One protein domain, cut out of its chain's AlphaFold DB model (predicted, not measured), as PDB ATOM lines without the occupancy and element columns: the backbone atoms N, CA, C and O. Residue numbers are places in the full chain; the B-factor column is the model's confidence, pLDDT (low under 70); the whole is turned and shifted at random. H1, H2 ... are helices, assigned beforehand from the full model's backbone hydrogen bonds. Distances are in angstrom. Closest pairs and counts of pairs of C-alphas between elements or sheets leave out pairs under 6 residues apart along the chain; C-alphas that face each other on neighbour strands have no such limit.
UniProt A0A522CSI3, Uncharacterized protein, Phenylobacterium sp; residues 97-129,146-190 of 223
ATOM      1  N   GLY A  97     -46.422 -26.123  27.055       56.16
ATOM      2  CA  GLY A  97     -45.246 -25.263  27.270       56.16
ATOM      3  C   GLY A  97     -44.171 -25.928  28.136       56.16
ATOM      4  O   GLY A  97     -43.018 -26.006  27.734       56.16
ATOM      5  N   ASP A  98     -44.566 -26.530  29.256       64.50
ATOM      6  CA  ASP A  98     -43.666 -27.182  30.221       64.50
ATOM      7  C   ASP A  98     -42.912 -28.358  29.582       64.50
ATOM      8  O   ASP A  98     -41.784 -28.690  29.948       64.50
ATOM      9  N   ARG A  99     -43.535 -28.992  28.583       70.06
ATOM     10  CA  ARG A  99     -42.941 -30.097  27.830       70.06
ATOM     11  C   ARG A  99     -41.733 -29.658  27.003       70.06
ATOM     12  O   ARG A  99     -40.800 -30.441  26.851       70.06
ATOM     13  N   GLU A 100     -41.763 -28.448  26.453       77.62
ATOM     14  CA  GLU A 100     -40.675 -27.911  25.637       77.62
ATOM     15  C   GLU A 100     -39.423 -27.706  26.483       77.62
ATOM     16  O   GLU A 100     -38.379 -28.296  26.201       77.62
ATOM     17  N   ASP A 101     -39.558 -26.966  27.580       77.31
ATOM     18  CA  ASP A 101     -38.443 -26.650  28.471       77.31
ATOM     19  C   ASP A 101     -37.922 -27.889  29.205       77.31
ATOM     20  O   ASP A 101     -36.711 -28.042  29.402       77.31
ATOM     21  N   HIS A 102     -38.808 -28.834  29.535       75.94
ATOM     22  CA  HIS A 102     -38.407 -30.122  30.086       75.94
ATOM     23  C   HIS A 102     -37.559 -30.930  29.096       75.94
ATOM     24  O   HIS A 102     -36.491 -31.418  29.464       75.94
ATOM     25  N   LEU A 103     -37.984 -31.040  27.830       82.44
ATOM     26  CA  LEU A 103     -37.219 -31.758  26.804       82.44
ATOM     27  C   LEU A 103     -35.881 -31.072  26.514       82.44
ATOM     28  O   LEU A 103     -34.870 -31.767  26.432       82.44
ATOM     29  N   ARG A 104     -35.850 -29.734  26.433       84.00
ATOM     30  CA  ARG A 104     -34.603 -28.960  26.312       84.00
ATOM     31  C   ARG A 104     -33.620 -29.276  27.425       84.00
ATOM     32  O   ARG A 104     -32.461 -29.587  27.155       84.00
ATOM     33  N   THR A 105     -34.093 -29.224  28.668       84.19
ATOM     34  CA  THR A 105     -33.262 -29.415  29.860       84.19
ATOM     35  C   THR A 105     -32.756 -30.851  29.964       84.19
ATOM     36  O   THR A 105     -31.565 -31.076  30.178       84.19
ATOM     37  N   MET A 106     -33.641 -31.834  29.777       81.88
ATOM     38  CA  MET A 106     -33.311 -33.255  29.926       81.88
ATOM     39  C   MET A 106     -32.367 -33.751  28.832       81.88
ATOM     40  O   MET A 106     -31.408 -34.467  29.119       81.88
ATOM     41  N   LEU A 107     -32.619 -33.364  27.580       85.25
ATOM     42  CA  LEU A 107     -31.797 -33.770  26.438       85.25
ATOM     43  C   LEU A 107     -30.562 -32.881  26.254       85.25
ATOM     44  O   LEU A 107     -29.730 -33.195  25.407       85.25
ATOM     45  N   GLN A 108     -30.428 -31.795  27.028       85.50
ATOM     46  CA  GLN A 108     -29.362 -30.800  26.868       85.50
ATOM     47  C   GLN A 108     -29.213 -30.415  25.388       85.50
ATOM     48  O   GLN A 108     -28.142 -30.570  24.795       85.50
ATOM     49  N   LEU A 109     -30.334 -30.030  24.766       85.69
ATOM     50  CA  LEU A 109     -30.380 -29.788  23.325       85.69
ATOM     51  C   LEU A 109     -29.422 -28.668  22.935       85.69
ATOM     52  O   LEU A 109     -29.294 -27.647  23.612       85.69
ATOM     53  N   ARG A 110     -28.746 -28.876  21.811       84.31
ATOM     54  CA  ARG A 110     -27.907 -27.851  21.203       84.31
ATOM     55  C   ARG A 110     -28.771 -26.882  20.397       84.31
ATOM     56  O   ARG A 110     -29.837 -27.245  19.904       84.31
ATOM     57  N   ALA A 111     -28.264 -25.669  20.183       84.69
ATOM     58  CA  ALA A 111     -28.978 -24.627  19.445       84.69
ATOM     59  C   ALA A 111     -29.359 -25.032  18.004       84.69
ATOM     60  O   ALA A 111     -30.358 -24.552  17.476       84.69
ATOM     61  N   ASP A 112     -28.608 -25.938  17.372       84.38
ATOM     62  CA  ASP A 112     -28.903 -26.476  16.037       84.38
ATOM     63  C   ASP A 112     -30.059 -27.496  16.021       84.38
ATOM     64  O   ASP A 112     -30.650 -27.726  14.968       84.38
ATOM     65  N   GLN A 113     -30.427 -28.067  17.173       86.25
ATOM     66  CA  GLN A 113     -31.507 -29.056  17.321       86.25
ATOM     67  C   GLN A 113     -32.848 -28.422  17.754       86.25
ATOM     68  O   GLN A 113     -33.905 -29.053  17.660       86.25
ATOM     69  N   GLU A 114     -32.833 -27.157  18.183       86.62
ATOM     70  CA  GLU A 114     -34.017 -26.384  18.593       86.62
ATOM     71  C   GLU A 114     -35.125 -26.305  17.521       86.62
ATOM     72  O   GLU A 114     -36.299 -26.516  17.853       86.62
ATOM     73  N   PRO A 115     -34.822 -26.079  16.223       87.88
ATOM     74  CA  PRO A 115     -35.858 -26.052  15.191       87.88
ATOM     75  C   PRO A 115     -36.610 -27.383  15.061       87.88
ATOM     76  O   PRO A 115     -37.816 -27.394  14.810       87.88
ATOM     77  N   ALA A 116     -35.922 -28.509  15.265       86.50
ATOM     78  CA  ALA A 116     -36.540 -29.827  15.186       86.50
ATOM     79  C   ALA A 116     -37.351 -30.182  16.425       86.50
ATOM     80  O   ALA A 116     -38.401 -30.813  16.286       86.50
ATOM     81  N   LEU A 117     -36.935 -29.727  17.613       86.69
ATOM     82  CA  LEU A 117     -37.775 -29.809  18.805       86.69
ATOM     83  C   LEU A 117     -39.093 -29.059  18.583       86.69
ATOM     84  O   LEU A 117     -40.165 -29.599  18.854       86.69
ATOM     85  N   LYS A 118     -39.034 -27.839  18.038       86.00
ATOM     86  CA  LYS A 118     -40.234 -27.041  17.763       86.00
ATOM     87  C   LYS A 118     -41.162 -27.725  16.756       86.00
ATOM     88  O   LYS A 118     -42.362 -27.811  17.003       86.00
ATOM     89  N   ALA A 119     -40.620 -28.260  15.660       84.81
ATOM     90  CA  ALA A 119     -41.403 -29.003  14.668       84.81
ATOM     91  C   ALA A 119     -42.044 -30.273  15.263       84.81
ATOM     92  O   ALA A 119     -43.216 -30.567  15.018       84.81
ATOM     93  N   TYR A 120     -41.299 -30.998  16.102       85.62
ATOM     94  CA  TYR A 120     -41.802 -32.153  16.841       85.62
ATOM     95  C   TYR A 120     -42.957 -31.783  17.774       85.62
ATOM     96  O   TYR A 120     -43.997 -32.446  17.787       85.62
ATOM     97  N   LEU A 121     -42.802 -30.705  18.541       82.00
ATOM     98  CA  LEU A 121     -43.832 -30.214  19.446       82.00
ATOM     99  C   LEU A 121     -45.031 -29.635  18.706       82.00
ATOM    100  O   LEU A 121     -46.139 -29.760  19.205       82.00
ATOM    101  N   GLU A 122     -44.879 -29.080  17.508       81.31
ATOM    102  CA  GLU A 122     -46.035 -28.680  16.708       81.31
ATOM    103  C   GLU A 122     -46.833 -29.906  16.231       81.31
ATOM    104  O   GLU A 122     -48.061 -29.935  16.329       81.31
ATOM    105  N   ALA A 123     -46.151 -30.955  15.770       76.56
ATOM    106  CA  ALA A 123     -46.799 -32.171  15.282       76.56
ATOM    107  C   ALA A 123     -47.424 -33.012  16.411       76.56
ATOM    108  O   ALA A 123     -48.523 -33.551  16.269       76.56
ATOM    109  N   VAL A 124     -46.743 -33.114  17.554       72.69
ATOM    110  CA  VAL A 124     -47.169 -33.937  18.701       72.69
ATOM    111  C   VAL A 124     -47.963 -33.126  19.733       72.69
ATOM    112  O   VAL A 124     -48.834 -33.657  20.420       72.69
ATOM    113  N   GLY A 125     -47.732 -31.822  19.828       61.72
ATOM    114  CA  GLY A 125     -48.441 -30.892  20.712       61.72
ATOM    115  C   GLY A 125     -49.790 -30.414  20.176       61.72
ATOM    116  O   GLY A 125     -50.549 -29.821  20.938       61.72
ATOM    117  N   ARG A 126     -50.182 -30.772  18.939       49.78
ATOM    118  CA  ARG A 126     -51.584 -30.722  18.456       49.78
ATOM    119  C   ARG A 126     -52.492 -31.736  19.177       49.78
ATOM    120  O   ARG A 126     -53.335 -32.391  18.574       49.78
ATOM    121  N   GLY A 127     -52.316 -31.917  20.483       44.41
ATOM    122  CA  GLY A 127     -53.304 -32.500  21.387       44.41
ATOM    123  C   GLY A 127     -54.322 -31.440  21.803       44.41
ATOM    124  O   GLY A 127     -54.390 -31.108  22.977       44.41
ATOM    125  N   GLY A 128     -55.059 -30.909  20.822       36.78
ATOM    126  CA  GLY A 128     -56.303 -30.155  21.000       36.78
ATOM    127  C   GLY A 128     -56.215 -28.745  21.616       36.78
ATOM    128  O   GLY A 128     -55.264 -28.401  22.317       36.78
ATOM    129  N   PRO A 129     -57.221 -27.886  21.357       34.91
ATOM    130  CA  PRO A 129     -57.406 -26.639  22.086       34.91
ATOM    131  C   PRO A 129     -57.482 -26.901  23.588       34.91
ATOM    132  O   PRO A 129     -58.081 -27.874  24.036       34.91
ATOM    133  N   THR A 146     -79.133 -42.552  12.900       81.75
ATOM    134  CA  THR A 146     -79.455 -43.956  12.745       81.75
ATOM    135  C   THR A 146     -78.166 -44.758  12.935       81.75
ATOM    136  O   THR A 146     -77.056 -44.273  12.697       81.75
ATOM    137  N   THR A 147     -78.278 -45.997  13.413       77.56
ATOM    138  CA  THR A 147     -77.122 -46.890  13.587       77.56
ATOM    139  C   THR A 147     -76.160 -46.904  12.385       77.56
ATOM    140  O   THR A 147     -74.960 -46.783  12.628       77.56
ATOM    141  N   PRO A 148     -76.611 -46.979  11.111       85.75
ATOM    142  CA  PRO A 148     -75.696 -46.910   9.969       85.75
ATOM    143  C   PRO A 148     -74.964 -45.564   9.847       85.75
ATOM    144  O   PRO A 148     -73.753 -45.555   9.652       85.75
ATOM    145  N   GLU A 149     -75.643 -44.429  10.030       81.88
ATOM    146  CA  GLU A 149     -75.000 -43.104   9.974       81.88
ATOM    147  C   GLU A 149     -73.969 -42.923  11.098       81.88
ATOM    148  O   GLU A 149     -72.899 -42.350  10.890       81.88
ATOM    149  N   ARG A 150     -74.251 -43.471  12.288       78.25
ATOM    150  CA  ARG A 150     -73.301 -43.480  13.406       78.25
ATOM    151  C   ARG A 150     -72.052 -44.305  13.091       78.25
ATOM    152  O   ARG A 150     -70.960 -43.887  13.471       78.25
ATOM    153  N   LEU A 151     -72.197 -45.454  12.424       82.69
ATOM    154  CA  LEU A 151     -71.060 -46.285  12.015       82.69
ATOM    155  C   LEU A 151     -70.173 -45.549  11.006       82.69
ATOM    156  O   LEU A 151     -68.967 -45.486  11.214       82.69
ATOM    157  N   VAL A 152     -70.766 -44.892  10.004       87.25
ATOM    158  CA  VAL A 152     -70.019 -44.075   9.031       87.25
ATOM    159  C   VAL A 152     -69.279 -42.922   9.723       87.25
ATOM    160  O   VAL A 152     -68.097 -42.693   9.469       87.25
ATOM    161  N   ALA A 153     -69.932 -42.221  10.656       77.69
ATOM    162  CA  ALA A 153     -69.287 -41.157  11.428       77.69
ATOM    163  C   ALA A 153     -68.148 -41.682  12.326       77.69
ATOM    164  O   ALA A 153     -67.135 -41.005  12.518       77.69
ATOM    165  N   MET A 154     -68.297 -42.889  12.880       79.19
ATOM    166  CA  MET A 154     -67.258 -43.544  13.673       79.19
ATOM    167  C   MET A 154     -66.059 -43.942  12.807       79.19
ATOM    168  O   MET A 154     -64.923 -43.686  13.203       79.19
ATOM    169  N   GLU A 155     -66.294 -44.508  11.623       83.62
ATOM    170  CA  GLU A 155     -65.247 -44.833  10.649       83.62
ATOM    171  C   GLU A 155     -64.459 -43.594  10.223       83.62
ATOM    172  O   GLU A 155     -63.226 -43.609  10.266       83.62
ATOM    173  N   ALA A 156     -65.150 -42.492   9.912       83.81
ATOM    174  CA  ALA A 156     -64.509 -41.223   9.579       83.81
ATOM    175  C   ALA A 156     -63.600 -40.726  10.719       83.81
ATOM    176  O   ALA A 156     -62.428 -40.413  10.496       83.81
ATOM    177  N   ARG A 157     -64.087 -40.754  11.968       76.44
ATOM    178  CA  ARG A 157     -63.288 -40.374  13.148       76.44
ATOM    179  C   ARG A 157     -62.077 -41.282  13.361       76.44
ATOM    180  O   ARG A 157     -61.009 -40.790  13.722       76.44
ATOM    181  N   MET A 158     -62.211 -42.592  13.147       77.94
ATOM    182  CA  MET A 158     -61.077 -43.522  13.238       77.94
ATOM    183  C   MET A 158     -60.020 -43.220  12.170       77.94
ATOM    184  O   MET A 158     -58.827 -43.208  12.477       77.94
ATOM    185  N   ALA A 159     -60.437 -42.918  10.937       83.81
ATOM    186  CA  ALA A 159     -59.528 -42.556   9.849       83.81
ATOM    187  C   ALA A 159     -58.770 -41.242  10.127       83.81
ATOM    188  O   ALA A 159     -57.557 -41.151   9.892       83.81
ATOM    189  N   GLU A 160     -59.452 -40.239  10.687       78.00
ATOM    190  CA  GLU A 160     -58.839 -38.981  11.132       78.00
ATOM    191  C   GLU A 160     -57.807 -39.216  12.244       78.00
ATOM    192  O   GLU A 160     -56.664 -38.758  12.145       78.00
ATOM    193  N   GLN A 161     -58.167 -39.994  13.271       76.62
ATOM    194  CA  GLN A 161     -57.259 -40.341  14.369       76.62
ATOM    195  C   GLN A 161     -56.030 -41.108  13.878       76.62
ATOM    196  O   GLN A 161     -54.907 -40.816  14.297       76.62
ATOM    197  N   GLN A 162     -56.212 -42.057  12.957       79.56
ATOM    198  CA  GLN A 162     -55.105 -42.811  12.374       79.56
ATOM    199  C   GLN A 162     -54.153 -41.892  11.598       79.56
ATOM    200  O   GLN A 162     -52.933 -42.026  11.699       79.56
ATOM    201  N   THR A 163     -54.697 -40.925  10.857       82.88
ATOM    202  CA  THR A 163     -53.900 -39.933  10.125       82.88
ATOM    203  C   THR A 163     -53.095 -39.052  11.077       82.88
ATOM    204  O   THR A 163     -51.887 -38.897  10.888       82.88
ATOM    205  N   ALA A 164     -53.722 -38.554  12.144       76.75
ATOM    206  CA  ALA A 164     -53.038 -37.785  13.179       76.75
ATOM    207  C   ALA A 164     -51.939 -38.608  13.879       76.75
ATOM    208  O   ALA A 164     -50.856 -38.092  14.153       76.75
ATOM    209  N   MET A 165     -52.176 -39.899  14.129       77.94
ATOM    210  CA  MET A 165     -51.173 -40.787  14.721       77.94
ATOM    211  C   MET A 165     -49.966 -40.980  13.797       77.94
ATOM    212  O   MET A 165     -48.828 -40.869  14.250       77.94
ATOM    213  N   ARG A 166     -50.185 -41.200  12.493       84.56
ATOM    214  CA  ARG A 166     -49.086 -41.301  11.518       84.56
ATOM    215  C   ARG A 166     -48.227 -40.037  11.499       84.56
ATOM    216  O   ARG A 166     -47.008 -40.142  11.539       84.56
ATOM    217  N   GLN A 167     -48.847 -38.856  11.514       82.19
ATOM    218  CA  GLN A 167     -48.120 -37.581  11.574       82.19
ATOM    219  C   GLN A 167     -47.250 -37.475  12.837       82.19
ATOM    220  O   GLN A 167     -46.090 -37.072  12.755       82.19
ATOM    221  N   ARG A 168     -47.771 -37.898  13.997       80.38
ATOM    222  CA  ARG A 168     -47.011 -37.940  15.261       80.38
ATOM    223  C   ARG A 168     -45.825 -38.898  15.186       80.38
ATOM    224  O   ARG A 168     -44.740 -38.556  15.654       80.38
ATOM    225  N   ILE A 169     -46.014 -40.078  14.592       84.19
ATOM    226  CA  ILE A 169     -44.951 -41.078  14.419       84.19
ATOM    227  C   ILE A 169     -43.828 -40.515  13.542       84.19
ATOM    228  O   ILE A 169     -42.668 -40.556  13.944       84.19
ATOM    229  N   GLU A 170     -44.157 -39.945  12.383       87.56
ATOM    230  CA  GLU A 170     -43.153 -39.407  11.455       87.56
ATOM    231  C   GLU A 170     -42.389 -38.211  12.042       87.56
ATOM    232  O   GLU A 170     -41.163 -38.132  11.927       87.56
ATOM    233  N   ALA A 171     -43.075 -37.330  12.775       86.00
ATOM    234  CA  ALA A 171     -42.418 -36.256  13.514       86.00
ATOM    235  C   ALA A 171     -41.474 -36.790  14.604       86.00
ATOM    236  O   ALA A 171     -40.365 -36.284  14.765       86.00
ATOM    237  N   THR A 172     -41.881 -37.843  15.323       86.62
ATOM    238  CA  THR A 172     -41.038 -38.486  16.347       86.62
ATOM    239  C   THR A 172     -39.789 -39.104  15.727       86.62
ATOM    240  O   THR A 172     -38.693 -38.890  16.238       86.62
ATOM    241  N   LYS A 173     -39.926 -39.817  14.601       89.06
ATOM    242  CA  LYS A 173     -38.786 -40.397  13.873       89.06
ATOM    243  C   LYS A 173     -37.807 -39.324  13.404       89.06
ATOM    244  O   LYS A 173     -36.602 -39.484  13.572       89.06
ATOM    245  N   THR A 174     -38.326 -38.227  12.852       89.44
ATOM    246  CA  THR A 174     -37.507 -37.110  12.363       89.44
ATOM    247  C   THR A 174     -36.710 -36.474  13.499       89.44
ATOM    248  O   THR A 174     -35.506 -36.277  13.365       89.44
ATOM    249  N   PHE A 175     -37.357 -36.211  14.640       89.50
ATOM    250  CA  PHE A 175     -36.691 -35.671  15.825       89.50
ATOM    251  C   PHE A 175     -35.635 -36.633  16.378       89.50
ATOM    252  O   PHE A 175     -34.494 -36.236  16.592       89.50
ATOM    253  N   TYR A 176     -35.977 -37.916  16.521       90.81
ATOM    254  CA  TYR A 176     -35.056 -38.945  17.013       90.81
ATOM    255  C   TYR A 176     -33.814 -39.103  16.125       90.81
ATOM    256  O   TYR A 176     -32.715 -39.326  16.629       90.81
ATOM    257  N   GLY A 177     -33.962 -38.942  14.807       90.50
ATOM    258  CA  GLY A 177     -32.848 -38.979  13.857       90.50
ATOM    259  C   GLY A 177     -31.813 -37.867  14.060       90.50
ATOM    260  O   GLY A 177     -30.657 -38.053  13.688       90.50
ATOM    261  N   GLN A 178     -32.195 -36.746  14.675       89.12
ATOM    262  CA  GLN A 178     -31.301 -35.613  14.936       89.12
ATOM    263  C   GLN A 178     -30.623 -35.651  16.311       89.12
ATOM    264  O   GLN A 178     -29.735 -34.838  16.580       89.12
ATOM    265  N   LEU A 179     -31.038 -36.572  17.183       91.06
ATOM    266  CA  LEU A 179     -30.443 -36.763  18.502       91.06
ATOM    267  C   LEU A 179     -29.151 -37.585  18.408       91.06
ATOM    268  O   LEU A 179     -29.040 -38.518  17.605       91.06
ATOM    269  N   ASP A 180     -28.185 -37.270  19.268       89.81
ATOM    270  CA  ASP A 180     -27.000 -38.111  19.467       89.81
ATOM    271  C   ASP A 180     -27.302 -39.339  20.349       89.81
ATOM    272  O   ASP A 180     -28.376 -39.459  20.941       89.81
ATOM    273  N   ASP A 181     -26.364 -40.280  20.450       90.94
ATOM    274  CA  ASP A 181     -26.588 -41.547  21.164       90.94
ATOM    275  C   ASP A 181     -26.839 -41.371  22.669       90.94
ATOM    276  O   ASP A 181     -27.533 -42.183  23.288       90.94
ATOM    277  N   LYS A 182     -26.294 -40.313  23.284       86.62
ATOM    278  CA  LYS A 182     -26.535 -40.011  24.699       86.62
ATOM    279  C   LYS A 182     -27.942 -39.442  24.874       86.62
ATOM    280  O   LYS A 182     -28.667 -39.879  25.765       86.62
ATOM    281  N   GLN A 183     -28.340 -38.523  24.000       88.50
ATOM    282  CA  GLN A 183     -29.672 -37.927  23.965       88.50
ATOM    283  C   GLN A 183     -30.750 -38.968  23.667       88.50
ATOM    284  O   GLN A 183     -31.771 -38.983  24.344       88.50
ATOM    285  N   LYS A 184     -30.509 -39.884  22.723       89.06
ATOM    286  CA  LYS A 184     -31.413 -41.000  22.412       89.06
ATOM    287  C   LYS A 184     -31.667 -41.879  23.624       89.06
ATOM    288  O   LYS A 184     -32.819 -42.137  23.928       89.06
ATOM    289  N   LYS A 185     -30.633 -42.245  24.389       87.19
ATOM    290  CA  LYS A 185     -30.810 -43.015  25.636       87.19
ATOM    291  C   LYS A 185     -31.672 -42.281  26.660       87.19
ATOM    292  O   LYS A 185     -32.519 -42.902  27.294       87.19
ATOM    293  N   VAL A 186     -31.468 -40.971  26.820       84.88
ATOM    294  CA  VAL A 186     -32.319 -40.153  27.697       84.88
ATOM    295  C   VAL A 186     -33.747 -40.126  27.156       84.88
ATOM    296  O   VAL A 186     -34.684 -40.341  27.918       84.88
ATOM    297  N   PHE A 187     -33.914 -39.949  25.846       84.88
ATOM    298  CA  PHE A 187     -35.204 -39.972  25.166       84.88
ATOM    299  C   PHE A 187     -35.941 -41.305  25.339       84.88
ATOM    300  O   PHE A 187     -37.097 -41.299  25.742       84.88
ATOM    301  N   ASP A 188     -35.258 -42.430  25.157       84.25
ATOM    302  CA  ASP A 188     -35.797 -43.783  25.314       84.25
ATOM    303  C   ASP A 188     -36.130 -44.110  26.780       84.25
ATOM    304  O   ASP A 188     -37.053 -44.874  27.058       84.25
ATOM    305  N   SER A 189     -35.392 -43.521  27.729       77.75
ATOM    306  CA  SER A 189     -35.664 -43.645  29.168       77.75
ATOM    307  C   SER A 189     -36.813 -42.764  29.647       77.75
ATOM    308  O   SER A 189     -37.378 -43.015  30.714       77.75
ATOM    309  N   MET A 190     -37.164 -41.723  28.881       72.25
ATOM    310  CA  MET A 190     -38.342 -40.940  29.198       72.25
ATOM    311  C   MET A 190     -39.561 -41.837  28.985       72.25
ATOM    312  O   MET A 190     -39.656 -42.520  27.963       72.25
TER     313      MET A 190
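This is residues 97 to 129 and 146 to 190 of the 223 residues of an uncharacterized protein of Phenylobacterium sp (UniProt A0A522CSI3). One long helix, H3, sticks out as an arm with residues 147 to 163 and enters a small head of three short helices. There H2 packs alongside it, while H1 packs on H4. The 78 printed residues are all helix in class, with helices H1 to H4 in order. The whole is loose, radius of gyration of the C-alphas 16.6 A, spanning 54 by 24 by 21 A.

Look at H3, residues 147 to 178: residues 167 to 178 alone touch H2, residues 114 to 125, opposite ways at a shallow tilt of 16 degrees, closest C-alphas Val 124 and Arg 168, 5.3 A. H1, residues 98 to 107, touches H4, residues 181 to 189, closest C-alphas Leu 107 and Gln 183, 5.3 A. Every O i to N i+4 pair is within hydrogen-bond range in H1, H2 and H4; in H3, 27 of 28.

Find C-alpha 147 at (-77.122, -46.890, 13.587); H3 runs 47.2 A to C-alpha 178 at (-31.301, -35.613, 14.936). H2 measures 15.3 A, H1 14.1 A, H4 12.3 A.

Residues 130 to 145 are not printed; C-alphas 129 and 146 are 29.6 A apart. Confidence is under 70 at residues 97 to 98 and 125 to 129.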